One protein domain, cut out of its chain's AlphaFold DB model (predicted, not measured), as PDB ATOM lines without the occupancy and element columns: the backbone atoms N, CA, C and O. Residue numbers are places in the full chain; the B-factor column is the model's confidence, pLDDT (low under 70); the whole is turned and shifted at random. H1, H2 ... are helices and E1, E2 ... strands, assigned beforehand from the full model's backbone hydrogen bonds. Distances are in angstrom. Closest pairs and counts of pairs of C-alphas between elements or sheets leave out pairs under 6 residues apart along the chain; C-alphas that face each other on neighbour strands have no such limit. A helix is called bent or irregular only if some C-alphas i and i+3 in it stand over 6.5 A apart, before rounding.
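This is residues 182 to 307 of the 307 residues of the protein "GMC_OxRdtase_N domain-containing protein" of Botrytis elliptica (UniProt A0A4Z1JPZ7). Look for a long, thin model with a short two-stranded ribbon, E1 beside E2, near its middle and helices toward both ends. Toward one end, H1 and H2 meet at a corner; toward the other, H3 and H5 run opposite ways with the short H4 next to H5, and a long unnamed stretch, residues 182 to 205, runs from near the H5 end to H1. The printed part has 126 residues, with five named helices and two named strands in the order H1 H2 E1 H3 H4 H5 E2; the sheet is antiparallel. The class is mostly helix, but under half of the residues, 60, are in named elements. The whole is extended, with a radius of gyration of the C-alphas of 21.5 A and spans of 63 by 33 by 24 A.

Find C-alpha 242 at (198.087, 207.932, 195.642), where E1, residues 242 to 245, begins. Its partner E2, residues 301 to 304, ends at C-alpha 304, (194.711, 204.401, 195.096). Toward one end look for H1, residues 206 to 210, then H2, residues 213 to 230, 25.0 A long; H2 has a kink of 27 degrees near residue 224 and is only just irregular, C-alphas 225 and 228 being 6.53 A apart. Toward the other end are H3, residues 254 to 261, 10.6 A; H4, residues 266 to 269; and H5, residues 276 to 292, 24.3 A, which begins at (201.275, 207.643, 158.451).

Begin at E1 and E2, antiparallel at 156 degrees between directions, where N 243 and O 303 are 2.9 A apart and N 245 and O 301 are 3.0 A apart, both within hydrogen-bond range. H3 and H5 only just touch, with 3 pairs of C-alphas within 8 A, through residues 290 to 291 of H5 alone; the closest C-alphas are those of Ala 261 and Thr 290, 5.9 A. They run opposite ways at a shallow tilt of 13 degrees. H4 touches H5 through its residues 279 to 286 alone, closest at the C-alphas of Pro 266 and Glu 283, 5.8 A. H1 and H2 touch only at the corner, with residues 215 to 216 of H2 alone; the closest C-alphas are those of Leu 209 and Asn 216, 6.3 A. H2 and H5 are apart. In H1, H3 and H5 every O i to N i+4 pair is within hydrogen-bond range, in H2 12 of 14; H4 is too short for such a pair.

The two farthest C-alphas, those of Thr 214 and Asp 273, are 64.2 A apart. The printed part has no cut, and the link from H2 to E1 is long, with 11 residues. Residues 197 to 203 and 225 to 230, the latter in H2, stand free. Mean pLDDT of the printed part is 73.0; residues 183 to 211, 223, 226 to 242 and 304 to 307 are under 70.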
ATOM      1  N   PRO A 182     197.670 216.102 161.279       70.94
ATOM      2  CA  PRO A 182     196.817 214.911 161.387       70.94
ATOM      3  C   PRO A 182     196.667 214.370 162.815       70.94
ATOM      4  O   PRO A 182     195.588 213.931 163.198       70.94
ATOM      5  N   GLY A 183     197.720 214.465 163.636       66.31
ATOM      6  CA  GLY A 183     197.721 213.984 165.021       66.31
ATOM      7  C   GLY A 183     196.856 214.767 166.022       66.31
ATOM      8  O   GLY A 183     196.744 214.349 167.176       66.31
ATOM      9  N   VAL A 184     196.242 215.894 165.640       68.94
ATOM     10  CA  VAL A 184     195.421 216.706 166.559       68.94
ATOM     11  C   VAL A 184     194.128 215.969 166.909       68.94
ATOM     12  O   VAL A 184     193.215 215.860 166.097       68.94
ATOM     13  N   GLY A 185     194.055 215.475 168.147       64.69
ATOM     14  CA  GLY A 185     192.965 214.615 168.618       64.69
ATOM     15  C   GLY A 185     193.158 213.124 168.310       64.69
ATOM     16  O   GLY A 185     192.260 212.339 168.592       64.69
ATOM     17  N   ALA A 186     194.313 212.714 167.775       65.25
ATOM     18  CA  ALA A 186     194.623 211.306 167.514       65.25
ATOM     19  C   ALA A 186     195.281 210.585 168.707       65.25
ATOM     20  O   ALA A 186     195.316 209.360 168.729       65.25
ATOM     21  N   ASN A 187     195.792 211.326 169.700       67.44
ATOM     22  CA  ASN A 187     196.485 210.769 170.868       67.44
ATOM     23  C   ASN A 187     195.735 211.026 172.189       67.44
ATOM     24  O   ASN A 187     196.277 211.602 173.132       67.44
ATOM     25  N   PHE A 188     194.456 210.641 172.249       62.25
ATOM     26  CA  PHE A 188     193.712 210.606 173.511       62.25
ATOM     27  C   PHE A 188     194.091 209.348 174.295       62.25
ATOM     28  O   PHE A 188     193.735 208.237 173.905       62.25
ATOM     29  N   GLN A 189     194.796 209.530 175.411       59.06
ATOM     30  CA  GLN A 189     195.182 208.447 176.312       59.06
ATOM     31  C   GLN A 189     194.564 208.669 177.688       59.06
ATOM     32  O   GLN A 189     194.621 209.771 178.228       59.06
ATOM     33  N   ASP A 190     193.989 207.604 178.237       57.44
ATOM     34  CA  ASP A 190     193.529 207.525 179.616       57.44
ATOM     35  C   ASP A 190     193.921 206.148 180.172       57.44
ATOM     36  O   ASP A 190     193.884 205.130 179.474       57.44
ATOM     37  N   HIS A 191     194.359 206.123 181.420       60.66
ATOM     38  CA  HIS A 191     194.713 204.911 182.140       60.66
ATOM     39  C   HIS A 191     193.458 204.121 182.570       60.66
ATOM     40  O   HIS A 191     192.579 204.658 183.246       60.66
ATOM     41  N   PRO A 192     193.339 202.822 182.229       57.31
ATOM     42  CA  PRO A 192     192.171 202.034 182.607       57.31
ATOM     43  C   PRO A 192     192.208 201.674 184.099       57.31
ATOM     44  O   PRO A 192     193.052 200.895 184.539       57.31
ATOM     45  N   LEU A 193     191.243 202.177 184.878       61.38
ATOM     46  CA  LEU A 193     191.132 201.875 186.309       61.38
ATOM     47  C   LEU A 193     190.892 200.372 186.560       61.38
ATOM     48  O   LEU A 193     189.786 199.851 186.366       61.38
ATOM     49  N   LEU A 194     191.911 199.683 187.077       60.16
ATOM     50  CA  LEU A 194     191.830 198.297 187.534       60.16
ATOM     51  C   LEU A 194     191.692 198.250 189.060       60.16
ATOM     52  O   LEU A 194     192.631 198.541 189.794       60.16
ATOM     53  N   ARG A 195     190.519 197.842 189.555       57.22
ATOM     54  CA  ARG A 195     190.302 197.630 190.994       57.22
ATOM     55  C   ARG A 195     190.822 196.258 191.418       57.22
ATOM     56  O   ARG A 195     190.173 195.248 191.153       57.22
ATOM     57  N   ALA A 196     191.957 196.239 192.109       57.12
ATOM     58  CA  ALA A 196     192.435 195.084 192.862       57.12
ATOM     59  C   ALA A 196     192.136 195.279 194.357       57.12
ATOM     60  O   ALA A 196     192.371 196.353 194.904       57.12
ATOM     61  N   SER A 197     191.632 194.241 195.026       56.66
ATOM     62  CA  SER A 197     191.450 194.233 196.480       56.66
ATOM     63  C   SER A 197     192.462 193.280 197.104       56.66
ATOM     64  O   SER A 197     192.466 192.094 196.787       56.66
ATOM     65  N   THR A 198     193.305 193.800 197.993       55.09
ATOM     66  CA  THR A 198     194.253 193.016 198.791       55.09
ATOM     67  C   THR A 198     194.090 193.365 200.265       55.09
ATOM     68  O   THR A 198     193.831 194.520 200.603       55.09
ATOM     69  N   THR A 199     194.235 192.375 201.141       55.88
ATOM     70  CA  THR A 199     194.221 192.585 202.591       55.88
ATOM     71  C   THR A 199     195.658 192.750 203.059       55.88
ATOM     72  O   THR A 199     196.405 191.774 203.121       55.88
ATOM     73  N   LEU A 200     196.055 193.982 203.375       55.38
ATOM     74  CA  LEU A 200     197.353 194.254 203.985       55.38
ATOM     75  C   LEU A 200     197.299 193.904 205.478       55.38
ATOM     76  O   LEU A 200     196.491 194.466 206.215       55.38
ATOM     77  N   ASP A 201     198.171 192.998 205.923       55.34
ATOM     78  CA  ASP A 201     198.366 192.696 207.345       55.34
ATOM     79  C   ASP A 201     199.242 193.788 207.982       55.34
ATOM     80  O   ASP A 201     200.463 193.672 208.094       55.34
ATOM     81  N   ILE A 202     198.607 194.922 208.292       59.59
ATOM     82  CA  ILE A 202     199.241 196.103 208.880       59.59
ATOM     83  C   ILE A 202     198.496 196.553 210.138       59.59
ATOM     84  O   ILE A 202     197.271 196.527 210.216       59.59
ATOM     85  N   TYR A 203     199.257 197.046 211.118       58.50
ATOM     86  CA  TYR A 203     198.738 197.548 212.399       58.50
ATOM     87  C   TYR A 203     197.730 198.711 212.250       58.50
ATOM     88  O   TYR A 203     196.894 198.947 213.123       58.50
ATOM     89  N   LEU A 204     197.797 199.436 211.130       56.47
ATOM     90  CA  LEU A 204     196.907 200.536 210.768       56.47
ATOM     91  C   LEU A 204     195.827 200.062 209.792       56.47
ATOM     92  O   LEU A 204     195.987 200.158 208.579       56.47
ATOM     93  N   SER A 205     194.708 199.573 210.329       59.25
ATOM     94  CA  SER A 205     193.509 199.333 209.517       59.25
ATOM     95  C   SER A 205     192.768 200.644 209.216       59.25
ATOM     96  O   SER A 205     192.776 201.561 210.039       59.25
ATOM     97  N   ALA A 206     192.049 200.693 208.091       56.53
ATOM     98  CA  ALA A 206     191.086 201.746 207.740       56.53
ATOM     99  C   ALA A 206     190.156 202.132 208.915       56.53
ATOM    100  O   ALA A 206     189.988 203.294 209.294       56.53
ATOM    101  N   ASN A 207     189.633 201.114 209.605       58.59
ATOM    102  CA  ASN A 207     188.747 201.286 210.754       58.59
ATOM    103  C   ASN A 207     189.433 202.010 211.931       58.59
ATOM    104  O   ASN A 207     188.743 202.657 212.722       58.59
ATOM    105  N   ASN A 208     190.765 201.956 212.053       61.12
ATOM    106  CA  ASN A 208     191.501 202.654 213.112       61.12
ATOM    107  C   ASN A 208     191.537 204.174 212.871       61.12
ATOM    108  O   ASN A 208     191.591 204.933 213.834       61.12
ATOM    109  N   LEU A 209     191.473 204.638 211.620       57.59
ATOM    110  CA  LEU A 209     191.414 206.071 211.292       57.59
ATOM    111  C   LEU A 209     190.015 206.650 211.559       57.59
ATOM    112  O   LEU A 209     189.872 207.763 212.077       57.59
ATOM    113  N   THR A 210     188.985 205.868 211.231       58.03
ATOM    114  CA  THR A 210     187.583 206.307 211.193       58.03
ATOM    115  C   THR A 210     186.794 206.034 212.480       58.03
ATOM    116  O   THR A 210     185.926 206.837 212.821       58.03
ATOM    117  N   SER A 211     187.090 204.955 213.221       65.75
ATOM    118  CA  SER A 211     186.331 204.550 214.425       65.75
ATOM    119  C   SER A 211     187.101 204.581 215.754       65.75
ATOM    120  O   SER A 211     186.469 204.591 216.812       65.75
ATOM    121  N   ASN A 212     188.440 204.657 215.751       75.19
ATOM    122  CA  ASN A 212     189.221 204.781 216.990       75.19
ATOM    123  C   ASN A 212     189.384 206.260 217.389       75.19
ATOM    124  O   ASN A 212     190.223 206.993 216.862       75.19
ATOM    125  N   THR A 213     188.576 206.695 218.357       78.19
ATOM    126  CA  THR A 213     188.543 208.080 218.850       78.19
ATOM    127  C   THR A 213     189.847 208.530 219.511       78.19
ATOM    128  O   THR A 213     190.228 209.690 219.348       78.19
ATOM    129  N   THR A 214     190.556 207.636 220.209       79.94
ATOM    130  CA  THR A 214     191.853 207.935 220.838       79.94
ATOM    131  C   THR A 214     192.913 208.210 219.778       79.94
ATOM    132  O   THR A 214     193.545 209.264 219.802       79.94
ATOM    133  N   PHE A 215     193.043 207.318 218.792       73.44
ATOM    134  CA  PHE A 215     194.021 207.474 217.712       73.44
ATOM    135  C   PHE A 215     193.763 208.745 216.884       73.44
ATOM    136  O   PHE A 215     194.681 209.506 216.578       73.44
ATOM    137  N   ASN A 216     192.491 209.049 216.598       70.94
ATOM    138  CA  ASN A 216     192.108 210.282 215.911       70.94
ATOM    139  C   ASN A 216     192.520 211.541 216.715       70.94
ATOM    140  O   ASN A 216     193.046 212.502 216.149       70.94
ATOM    141  N   ALA A 217     192.362 211.525 218.046       78.56
ATOM    142  CA  ALA A 217     192.789 212.620 218.919       78.56
ATOM    143  C   ALA A 217     194.323 212.794 218.971       78.56
ATOM    144  O   ALA A 217     194.805 213.934 218.978       78.56
ATOM    145  N   GLU A 218     195.083 211.694 218.955       79.50
ATOM    146  CA  GLU A 218     196.553 211.684 218.903       79.50
ATOM    147  C   GLU A 218     197.078 212.276 217.588       79.50
ATOM    148  O   GLU A 218     197.887 213.208 217.608       79.50
ATOM    149  N   ILE A 219     196.552 211.831 216.440       72.44
ATOM    150  CA  ILE A 219     196.911 212.379 215.122       72.44
ATOM    151  C   ILE A 219     196.526 213.865 215.016       72.44
ATOM    152  O   ILE A 219     197.322 214.681 214.541       72.44
ATOM    153  N   GLN A 220     195.369 214.272 215.552       72.62
ATOM    154  CA  GLN A 220     195.010 215.691 215.654       72.62
ATOM    155  C   GLN A 220     195.963 216.494 216.554       72.62
ATOM    156  O   GLN A 220     196.158 217.690 216.319       72.62
ATOM    157  N   ALA A 221     196.522 215.909 217.616       78.50
ATOM    158  CA  ALA A 221     197.508 216.578 218.466       78.50
ATOM    159  C   ALA A 221     198.851 216.743 217.733       78.50
ATOM    160  O   ALA A 221     199.377 217.857 217.670       78.50
ATOM    161  N   LEU A 222     199.340 215.675 217.092       73.75
ATOM    162  CA  LEU A 222     200.564 215.673 216.285       73.75
ATOM    163  C   LEU A 222     200.488 216.686 215.130       73.75
ATOM    164  O   LEU A 222     201.405 217.486 214.941       73.75
ATOM    165  N   TYR A 223     199.359 216.738 214.415       67.81
ATOM    166  CA  TYR A 223     199.114 217.766 213.403       67.81
ATOM    167  C   TYR A 223     199.123 219.182 213.998       67.81
ATOM    168  O   TYR A 223     199.777 220.081 213.464       67.81
ATOM    169  N   ARG A 224     198.421 219.408 215.121       73.56
ATOM    170  CA  ARG A 224     198.348 220.737 215.758       73.56
ATOM    171  C   ARG A 224     199.711 221.254 216.220       73.56
ATOM    172  O   ARG A 224     199.886 222.475 216.219       73.56
ATOM    173  N   HIS A 225     200.639 220.354 216.546       74.44
ATOM    174  CA  HIS A 225     202.050 220.641 216.803       74.44
ATOM    175  C   HIS A 225     202.803 220.968 215.494       74.44
ATOM    176  O   HIS A 225     203.287 222.086 215.313       74.44
ATOM    177  N   ASN A 226     202.817 220.039 214.529       65.94
ATOM    178  CA  ASN A 226     203.677 220.118 213.339       65.94
ATOM    179  C   ASN A 226     203.253 221.179 212.304       65.94
ATOM    180  O   ASN A 226     204.109 221.716 211.593       65.94
ATOM    181  N   ARG A 227     201.960 221.535 212.226       58.66
ATOM    182  CA  ARG A 227     201.424 222.523 211.263       58.66
ATOM    183  C   ARG A 227     202.118 223.889 211.323       58.66
ATOM    184  O   ARG A 227     202.210 224.568 210.307       58.66
ATOM    185  N   LEU A 228     202.604 224.291 212.503       52.38
ATOM    186  CA  LEU A 228     203.246 225.592 212.718       52.38
ATOM    187  C   LEU A 228     204.694 225.629 212.208       52.38
ATOM    188  O   LEU A 228     205.179 226.697 211.849       52.38
ATOM    189  N   VAL A 229     205.361 224.472 212.154       53.38
ATOM    190  CA  VAL A 229     206.765 224.342 211.733       53.38
ATOM    191  C   VAL A 229     206.862 224.014 210.241       53.38
ATOM    192  O   VAL A 229     207.649 224.624 209.524       53.38
ATOM    193  N   HIS A 230     206.023 223.092 209.755       47.56
ATOM    194  CA  HIS A 230     206.136 222.527 208.404       47.56
ATOM    195  C   HIS A 230     205.024 222.952 207.429       47.56
ATOM    196  O   HIS A 230     205.035 222.517 206.282       47.56
ATOM    197  N   LYS A 231     204.066 223.797 207.851       49.84
ATOM    198  CA  LYS A 231     202.917 224.263 207.035       49.84
ATOM    199  C   LYS A 231     202.100 223.139 206.370       49.84
ATOM    200  O   LYS A 231     201.526 223.335 205.303       49.84
ATOM    201  N   VAL A 232     202.040 221.971 207.006       45.47
ATOM    202  CA  VAL A 232     201.256 220.819 206.534       45.47
ATOM    203  C   VAL A 232     199.757 221.151 206.565       45.47
ATOM    204  O   VAL A 232     199.303 221.831 207.486       45.47
ATOM    205  N   SER A 233     198.991 220.650 205.594       48.56
ATOM    206  CA  SER A 233     197.523 220.753 205.553       48.56
ATOM    207  C   SER A 233     196.845 219.655 206.380       48.56
ATOM    208  O   SER A 233     197.381 218.558 206.514       48.56
ATOM    209  N   TYR A 234     195.637 219.918 206.895       46.31
ATOM    210  CA  TYR A 234     194.804 218.892 207.538       46.31
ATOM    211  C   TYR A 234     193.921 218.176 206.508       46.31
ATOM    212  O   TYR A 234     192.745 218.501 206.347       46.31
ATOM    213  N   SER A 235     194.490 217.205 205.799       50.97
ATOM    214  CA  SER A 235     193.725 216.224 205.024       50.97
ATOM    215  C   SER A 235     193.003 215.277 205.989       50.97
ATOM    216  O   SER A 235     193.635 214.398 206.574       50.97
ATOM    217  N   LYS A 236     191.699 215.490 206.214       43.59
ATOM    218  CA  LYS A 236     190.881 214.625 207.089       43.59
ATOM    219  C   LYS A 236     190.616 213.249 206.454       43.59
ATOM    220  O   LYS A 236     190.579 212.252 207.160       43.59
ATOM    221  N   GLU A 237     190.494 213.248 205.132       45.50
ATOM    222  CA  GLU A 237     190.578 212.126 204.192       45.50
ATOM    223  C   GLU A 237     191.513 212.595 203.035       45.50
ATOM    224  O   GLU A 237     191.895 213.774 203.017       45.50
ATOM    225  N   GLY A 238     191.944 211.735 202.099       50.47
ATOM    226  CA  GLY A 238     192.794 212.142 200.955       50.47
ATOM    227  C   GLY A 238     194.311 212.250 201.195       50.47
ATOM    228  O   GLY A 238     195.073 212.507 200.264       50.47
ATOM    229  N   GLY A 239     194.778 212.086 202.436       47.00
ATOM    230  CA  GLY A 239     196.147 212.410 202.868       47.00
ATOM    231  C   GLY A 239     197.238 211.411 202.467       47.00
ATOM    232  O   GLY A 239     197.880 210.848 203.349       47.00
ATOM    233  N   GLY A 240     197.463 211.214 201.166       53.03
ATOM    234  CA  GLY A 240     198.420 210.231 200.637       53.03
ATOM    235  C   GLY A 240     197.765 208.973 200.062       53.03
ATOM    236  O   GLY A 240     198.347 207.898 200.135       53.03
ATOM    237  N   GLU A 241     196.562 209.107 199.494       57.75
ATOM    238  CA  GLU A 241     195.858 208.015 198.803       57.75
ATOM    239  C   GLU A 241     196.636 207.463 197.593       57.75
ATOM    240  O   GLU A 241     196.447 206.306 197.245       57.75
ATOM    241  N   TYR A 242     197.503 208.252 196.950       65.75
ATOM    242  CA  TYR A 242     198.087 207.932 195.642       65.75
ATOM    243  C   TYR A 242     199.564 207.535 195.758       65.75
ATOM    244  O   TYR A 242     200.392 208.316 196.233       65.75
ATOM    245  N   ALA A 243     199.911 206.334 195.285       72.12
ATOM    246  CA  ALA A 243     201.295 205.888 195.132       72.12
ATOM    247  C   ALA A 243     201.590 205.505 193.677       72.12
ATOM    248  O   ALA A 243     201.023 204.556 193.136       72.12
ATOM    249  N   PHE A 244     202.517 206.230 193.058       76.38
ATOM    250  CA  PHE A 244     202.949 206.017 191.681       76.38
ATOM    251  C   PHE A 244     204.165 205.081 191.658       76.38
ATOM    252  O   PHE A 244     205.224 205.428 192.182       76.38
ATOM    253  N   VAL A 245     204.025 203.878 191.087       80.62
ATOM    254  CA  VAL A 245     205.050 202.816 191.170       80.62
ATOM    255  C   VAL A 245     205.339 202.133 189.831       80.62
ATOM    256  O   VAL A 245     204.453 201.936 188.997       80.62
ATOM    257  N   GLY A 246     206.606 201.764 189.617       84.25
ATOM    258  CA  GLY A 246     207.051 200.994 188.452       84.25
ATOM    259  C   GLY A 246     206.741 199.499 188.567       84.25
ATOM    260  O   GLY A 246     206.557 198.971 189.666       84.25
ATOM    261  N   THR A 247     206.714 198.798 187.431       85.19
ATOM    262  CA  THR A 247     206.241 197.401 187.303       85.19
ATOM    263  C   THR A 247     206.886 196.434 188.299       85.19
ATOM    264  O   THR A 247     206.210 195.592 188.894       85.19
ATOM    265  N   ARG A 248     208.196 196.581 188.543       85.31
ATOM    266  CA  ARG A 248     208.952 195.693 189.443       85.31
ATOM    267  C   ARG A 248     208.537 195.803 190.911       85.31
ATOM    268  O   ARG A 248     208.790 194.872 191.669       85.31
ATOM    269  N   SER A 249     207.900 196.903 191.311       82.69
ATOM    270  CA  SER A 249     207.452 197.129 192.691       82.69
ATOM    271  C   SER A 249     206.189 196.345 193.053       82.69
ATOM    272  O   SER A 249     205.907 196.180 194.237       82.69
ATOM    273  N   PHE A 250     205.429 195.863 192.061       79.25
ATOM    274  CA  PHE A 250     204.178 195.126 192.280       79.25
ATOM    275  C   PHE A 250     204.095 193.769 191.565       79.25
ATOM    276  O   PHE A 250     203.168 193.008 191.840       79.25
ATOM    277  N   THR A 251     205.042 193.408 190.684       82.62
ATOM    278  CA  THR A 251     205.086 192.050 190.118       82.62
ATOM    279  C   THR A 251     206.479 191.520 189.756       82.62
ATOM    280  O   THR A 251     207.292 192.158 189.081       82.62
ATOM    281  N   ASN A 252     206.689 190.246 190.100       88.38
ATOM    282  CA  ASN A 252     207.842 189.443 189.690       88.38
ATOM    283  C   ASN A 252     207.798 189.033 188.200       88.38
ATOM    284  O   ASN A 252     208.802 188.569 187.667       88.38
ATOM    285  N   THR A 253     206.666 189.205 187.504       90.31
ATOM    286  CA  THR A 253     206.496 188.818 186.086       90.31
ATOM    287  C   THR A 253     206.900 189.907 185.086       90.31
ATOM    288  O   THR A 253     206.629 189.764 183.895       90.31
ATOM    289  N   THR A 254     207.579 190.976 185.528       90.75
ATOM    290  CA  THR A 254     207.934 192.142 184.688       90.75
ATOM    291  C   THR A 254     208.525 191.751 183.324       90.75
ATOM    292  O   THR A 254     208.071 192.259 182.304       90.75
ATOM    293  N   SER A 255     209.462 190.797 183.259       91.88
ATOM    294  CA  SER A 255     210.051 190.354 181.982       91.88
ATOM    295  C   SER A 255     209.027 189.745 181.015       91.88
ATOM    296  O   SER A 255     209.120 189.970 179.816       91.88
ATOM    297  N   GLN A 256     208.028 189.012 181.521       92.38
ATOM    298  CA  GLN A 256     206.955 188.429 180.704       92.38
ATOM    299  C   GLN A 256     206.007 189.517 180.183       92.38
ATOM    300  O   GLN A 256     205.568 189.450 179.036       92.38
ATOM    301  N   ILE A 257     205.725 190.532 181.007       89.06
ATOM    302  CA  ILE A 257     204.910 191.695 180.629       89.06
ATOM    303  C   ILE A 257     205.608 192.470 179.505       89.06
ATOM    304  O   ILE A 257     204.989 192.726 178.475       89.06
ATOM    305  N   VAL A 258     206.910 192.748 179.652       92.38
ATOM    306  CA  VAL A 258     207.733 193.392 178.612       92.38
ATOM    307  C   VAL A 258     207.733 192.560 177.328       92.38
ATOM    308  O   VAL A 258     207.384 193.090 176.281       92.38
ATOM    309  N   SER A 259     208.023 191.252 177.388       93.94
ATOM    310  CA  SER A 259     207.986 190.381 176.199       93.94
ATOM    311  C   SER A 259     206.611 190.325 175.523       93.94
ATOM    312  O   SER A 259     206.547 190.193 174.304       93.94
ATOM    313  N   SER A 260     205.523 190.439 176.291       90.75
ATOM    314  CA  SER A 260     204.162 190.474 175.741       90.75
ATOM    315  C   SER A 260     203.894 191.796 175.022       90.75
ATOM    316  O   SER A 260     203.414 191.777 173.891       90.75
ATOM    317  N   ALA A 261     204.273 192.929 175.621       89.56
ATOM    318  CA  ALA A 261     204.178 194.242 174.985       89.56
ATOM    319  C   ALA A 261     205.044 194.321 173.713       89.56
ATOM    320  O   ALA A 261     204.542 194.673 172.653       89.56
ATOM    321  N   SER A 262     206.296 193.848 173.753       93.00
ATOM    322  CA  SER A 262     207.177 193.775 172.573       93.00
ATOM    323  C   SER A 262     206.664 192.867 171.442       93.00
ATOM    324  O   SER A 262     207.233 192.899 170.355       93.00
ATOM    325  N   SER A 263     205.630 192.049 171.677       91.75
ATOM    326  CA  SER A 263     204.999 191.212 170.641       91.75
ATOM    327  C   SER A 263     203.798 191.870 169.946       91.75
ATOM    328  O   SER A 263     203.260 191.305 168.994       91.75
ATOM    329  N   ILE A 264     203.370 193.050 170.406       88.94
ATOM    330  CA  ILE A 264     202.273 193.819 169.811       88.94
ATOM    331  C   ILE A 264     202.759 194.527 168.541       88.94
ATOM    332  O   ILE A 264     203.783 195.205 168.550       88.94
ATOM    333  N   THR A 265     201.971 194.428 167.469       91.25
ATOM    334  CA  THR A 265     202.128 195.235 166.250       91.25
ATOM    335  C   THR A 265     201.246 196.484 166.373       91.25
ATOM    336  O   THR A 265     200.025 196.345 166.279       91.25
ATOM    337  N   PRO A 266     201.786 197.706 166.558       86.94
ATOM    338  CA  PRO A 266     200.959 198.879 166.876       86.94
ATOM    339  C   PRO A 266     199.917 199.200 165.794       86.94
ATOM    340  O   PRO A 266     198.777 199.540 166.107       86.94
ATOM    341  N   ALA A 267     200.258 198.977 164.521       87.00
ATOM    342  CA  ALA A 267     199.349 199.157 163.389       87.00
ATOM    343  C   ALA A 267     198.038 198.345 163.478       87.00
ATOM    344  O   ALA A 267     197.033 198.780 162.923       87.00
ATOM    345  N   SER A 268     197.989 197.202 164.183       86.19
ATOM    346  CA  SER A 268     196.745 196.413 164.306       86.19
ATOM    347  C   SER A 268     195.722 197.003 165.287       86.19
ATOM    348  O   SER A 268     194.644 196.434 165.454       86.19
ATOM    349  N   TYR A 269     196.060 198.112 165.950       81.62
ATOM    350  CA  TYR A 269     195.206 198.824 166.907       81.62
ATOM    351  C   TYR A 269     194.684 200.165 166.361       81.62
ATOM    352  O   TYR A 269     193.907 200.837 167.038       81.62
ATOM    353  N   LEU A 270     195.074 200.536 165.136       82.44
ATOM    354  CA  LEU A 270     194.654 201.758 164.451       82.44
ATOM    355  C   LEU A 270     193.762 201.439 163.231       82.44
ATOM    356  O   LEU A 270     193.817 200.327 162.702       82.44
ATOM    357  N   PRO A 271     192.939 202.396 162.755       81.44
ATOM    358  CA  PRO A 271     192.225 202.265 161.485       81.44
ATOM    359  C   PRO A 271     193.179 202.055 160.299       81.44
ATOM    360  O   PRO A 271     194.264 202.629 160.255       81.44
ATOM    361  N   SER A 272     192.765 201.275 159.298       83.31
ATOM    362  CA  SER A 272     193.584 200.981 158.107       83.31
ATOM    363  C   SER A 272     193.836 202.186 157.191       83.31
ATOM    364  O   SER A 272     194.658 202.107 156.283       83.31
ATOM    365  N   ASP A 273     193.098 203.275 157.400       83.88
ATOM    366  CA  ASP A 273     193.171 204.564 156.710       83.88
ATOM    367  C   ASP A 273     193.811 205.673 157.572       83.88
ATOM    368  O   ASP A 273     193.750 206.849 157.215       83.88
ATOM    369  N   VAL A 274     194.437 205.312 158.700       84.94
ATOM    370  CA  VAL A 274     195.143 206.258 159.574       84.94
ATOM    371  C   VAL A 274     196.318 206.935 158.851       84.94
ATOM    372  O   VAL A 274     197.040 206.313 158.072       84.94
ATOM    373  N   ASP A 275     196.531 208.223 159.127       88.31
ATOM    374  CA  ASP A 275     197.661 208.973 158.574       88.31
ATOM    375  C   ASP A 275     199.003 208.389 159.060       88.31
ATOM    376  O   ASP A 275     199.172 208.065 160.241       88.31
ATOM    377  N   SER A 276     199.982 208.274 158.159       89.56
ATOM    378  CA  SER A 276     201.275 207.643 158.451       89.56
ATOM    379  C   SER A 276     202.087 208.372 159.528       89.56
ATOM    380  O   SER A 276     202.881 207.734 160.217       89.56
ATOM    381  N   THR A 277     201.863 209.675 159.734       85.75
ATOM    382  CA  THR A 277     202.486 210.436 160.833       85.75
ATOM    383  C   THR A 277     201.911 210.062 162.200       85.75
ATOM    384  O   THR A 277     202.638 210.072 163.193       85.75
ATOM    385  N   ILE A 278     200.632 209.672 162.254       83.25
ATOM    386  CA  ILE A 278     199.974 209.181 163.472       83.25
ATOM    387  C   ILE A 278     200.479 207.772 163.789       83.25
ATOM    388  O   ILE A 278     200.830 207.506 164.937       83.25
ATOM    389  N   LEU A 279     200.571 206.895 162.779       88.25
ATOM    390  CA  LEU A 279     201.126 205.548 162.946       88.25
ATOM    391  C   LEU A 279     202.566 205.604 163.477       88.25
ATOM    392  O   LEU A 279     202.840 205.007 164.512       88.25
ATOM    393  N   ALA A 280     203.447 206.384 162.844       88.75
ATOM    394  CA  ALA A 280     204.839 206.516 163.279       88.75
ATOM    395  C   ALA A 280     204.967 207.082 164.710       88.75
ATOM    396  O   ALA A 280     205.810 206.631 165.487       88.75
ATOM    397  N   GLY A 281     204.107 208.037 165.090       87.38
ATOM    398  CA  GLY A 281     204.045 208.548 166.462       87.38
ATOM    399  C   GLY A 281     203.572 207.496 167.473       87.38
ATOM    400  O   GLY A 281     204.125 207.404 168.568       87.38
ATOM    401  N   TYR A 282     202.586 206.678 167.100       86.19
ATOM    402  CA  TYR A 282     202.063 205.590 167.930       86.19
ATOM    403  C   TYR A 282     203.068 204.437 168.082       86.19
ATOM    404  O   TYR A 282     203.213 203.894 169.176       86.19
ATOM    405  N   GLU A 283     203.818 204.109 167.027       90.69
ATOM    406  CA  GLU A 283     204.911 203.129 167.052       90.69
ATOM    407  C   GLU A 283     206.060 203.588 167.962       90.69
ATOM    408  O   GLU A 283     206.418 202.869 168.897       90.69
ATOM    409  N   ALA A 284     206.563 204.816 167.788       89.88
ATOM    410  CA  ALA A 284     207.607 205.374 168.653       89.88
ATOM    411  C   ALA A 284     207.162 205.464 170.128       89.88
ATOM    412  O   ALA A 284     207.932 205.166 171.046       89.88
ATOM    413  N   GLN A 285     205.896 205.818 170.381       88.19
ATOM    414  CA  GLN A 285     205.352 205.828 171.738       88.19
ATOM    415  C   GLN A 285     205.203 204.410 172.317       88.19
ATOM    416  O   GLN A 285     205.472 204.208 173.502       88.19
ATOM    417  N   HIS A 286     204.821 203.421 171.505       89.88
ATOM    418  CA  HIS A 286     204.749 202.020 171.920       89.88
ATOM    419  C   HIS A 286     206.125 201.468 172.322       89.88
ATOM    420  O   HIS A 286     206.223 200.774 173.335       89.88
ATOM    421  N   GLU A 287     207.188 201.812 171.590       90.81
ATOM    422  CA  GLU A 287     208.568 201.454 171.948       90.81
ATOM    423  C   GLU A 287     208.990 202.067 173.292       90.81
ATOM    424  O   GLU A 287     209.464 201.342 174.172       90.81
ATOM    425  N   ILE A 288     208.754 203.371 173.489       89.62
ATOM    426  CA  ILE A 288     209.046 204.088 174.744       89.62
ATOM    427  C   ILE A 288     208.299 203.459 175.927       89.62
ATOM    428  O   ILE A 288     208.913 203.114 176.937       89.62
ATOM    429  N   LEU A 289     206.985 203.251 175.800       88.69
ATOM    430  CA  LEU A 289     206.179 202.638 176.859       88.69
ATOM    431  C   LEU A 289     206.654 201.207 177.156       88.69
ATOM    432  O   LEU A 289     206.858 200.865 178.319       88.69
ATOM    433  N   THR A 290     206.911 200.396 176.126       91.12
ATOM    434  CA  THR A 290     207.367 199.000 176.262       91.12
ATOM    435  C   THR A 290     208.736 198.887 176.931       91.12
ATOM    436  O   THR A 290     208.927 198.031 177.799       91.12
ATOM    437  N   ARG A 291     209.682 199.766 176.574       90.56
ATOM    438  CA  ARG A 291     210.979 199.917 177.251       90.56
ATOM    439  C   ARG A 291     210.776 200.205 178.736       90.56
ATOM    440  O   ARG A 291     211.402 199.578 179.593       90.56
ATOM    441  N   ASP A 292     209.886 201.139 179.041       89.00
ATOM    442  CA  ASP A 292     209.777 201.707 180.377       89.00
ATOM    443  C   ASP A 292     208.921 200.870 181.340       89.00
ATOM    444  O   ASP A 292     209.102 200.986 182.553       89.00
ATOM    445  N   LEU A 293     208.145 199.899 180.834       89.06
ATOM    446  CA  LEU A 293     207.622 198.768 181.621       89.06
ATOM    447  C   LEU A 293     208.729 198.016 182.384       89.06
ATOM    448  O   LEU A 293     208.450 197.422 183.427       89.06
ATOM    449  N   ALA A 294     209.975 198.030 181.896       86.56
ATOM    450  CA  ALA A 294     211.118 197.414 182.569       86.56
ATOM    451  C   ALA A 294     211.795 198.326 183.613       86.56
ATOM    452  O   ALA A 294     212.687 197.857 184.330       86.56
ATOM    453  N   SER A 295     211.434 199.611 183.693       84.25
ATOM    454  CA  SER A 295     212.143 200.611 184.499       84.25
ATOM    455  C   SER A 295     211.803 200.542 185.993       84.25
ATOM    456  O   SER A 295     210.729 200.096 186.396       84.25
ATOM    457  N   ASN A 296     212.740 201.013 186.822       78.00
ATOM    458  CA  ASN A 296     212.535 201.236 188.258       78.00
ATOM    459  C   ASN A 296     212.183 202.697 188.578       78.00
ATOM    460  O   ASN A 296     211.619 202.966 189.633       78.00
ATOM    461  N   ASN A 297     212.539 203.630 187.687       75.94
ATOM    462  CA  ASN A 297     212.410 205.072 187.920       75.94
ATOM    463  C   ASN A 297     211.084 205.630 187.386       75.94
ATOM    464  O   ASN A 297     210.734 206.763 187.691       75.94
ATOM    465  N   MET A 298     210.365 204.844 186.579       81.56
ATOM    466  CA  MET A 298     209.129 205.265 185.931       81.56
ATOM    467  C   MET A 298     207.925 204.639 186.626       81.56
ATOM    468  O   MET A 298     207.863 203.407 186.707       81.56
ATOM    469  N   PRO A 299     206.951 205.434 187.096       78.81
ATOM    470  CA  PRO A 299     205.675 204.890 187.506       78.81
ATOM    471  C   PRO A 299     204.896 204.397 186.284       78.81
ATOM    472  O   PRO A 299     204.805 205.074 185.265       78.81
ATOM    473  N   ILE A 300     204.343 203.194 186.403       78.94
ATOM    474  CA  ILE A 300     203.501 202.540 185.390       78.94
ATOM    475  C   ILE A 300     202.083 202.312 185.940       78.94
ATOM    476  O   ILE A 300     201.135 202.154 185.175       78.94
ATOM    477  N   MET A 301     201.925 202.315 187.267       75.88
ATOM    478  CA  MET A 301     200.643 202.144 187.940       75.88
ATOM    479  C   MET A 301     200.467 203.184 189.048       75.88
ATOM    480  O   MET A 301     201.336 203.349 189.906       75.88
ATOM    481  N   GLU A 302     199.318 203.854 189.026       76.12
ATOM    482  CA  GLU A 302     198.753 204.569 190.168       76.12
ATOM    483  C   GLU A 302     198.075 203.546 191.091       76.12
ATOM    484  O   GLU A 302     197.200 202.791 190.662       76.12
ATOM    485  N   PHE A 303     198.473 203.507 192.360       70.31
ATOM    486  CA  PHE A 303     197.756 202.786 193.409       70.31
ATOM    487  C   PHE A 303     196.955 203.777 194.245       70.31
ATOM    488  O   PHE A 303     197.549 204.629 194.905       70.31
ATOM    489  N   ILE A 304     195.626 203.625 194.251       67.25
ATOM    490  CA  ILE A 304     194.711 204.401 195.096       67.25
ATOM    491  C   ILE A 304     194.402 203.600 196.373       67.25
ATOM    492  O   ILE A 304     193.579 202.680 196.370       67.25
ATOM    493  N   PHE A 305     195.065 203.949 197.471       61.09
ATOM    494  CA  PHE A 305     194.876 203.388 198.806       61.09
ATOM    495  C   PHE A 305     193.823 204.177 199.594       61.09
ATOM    496  O   PHE A 305     194.143 205.106 200.333       61.09
ATOM    497  N   GLY A 306     192.555 203.779 199.467       50.94
ATOM    498  CA  GLY A 306     191.496 204.238 200.368       50.94
ATOM    499  C   GLY A 306     191.553 203.523 201.724       50.94
ATOM    500  O   GLY A 306     191.582 202.289 201.763       50.94
ATOM    501  N   GLY A 307     191.528 204.291 202.817       44.94
ATOM    502  CA  GLY A 307     191.458 203.825 204.209       44.94
ATOM    503  C   GLY A 307     190.606 204.746 205.076       44.94
ATOM    504  O   GLY A 307     190.443 205.919 204.684       44.94
TER     505      GLY A 307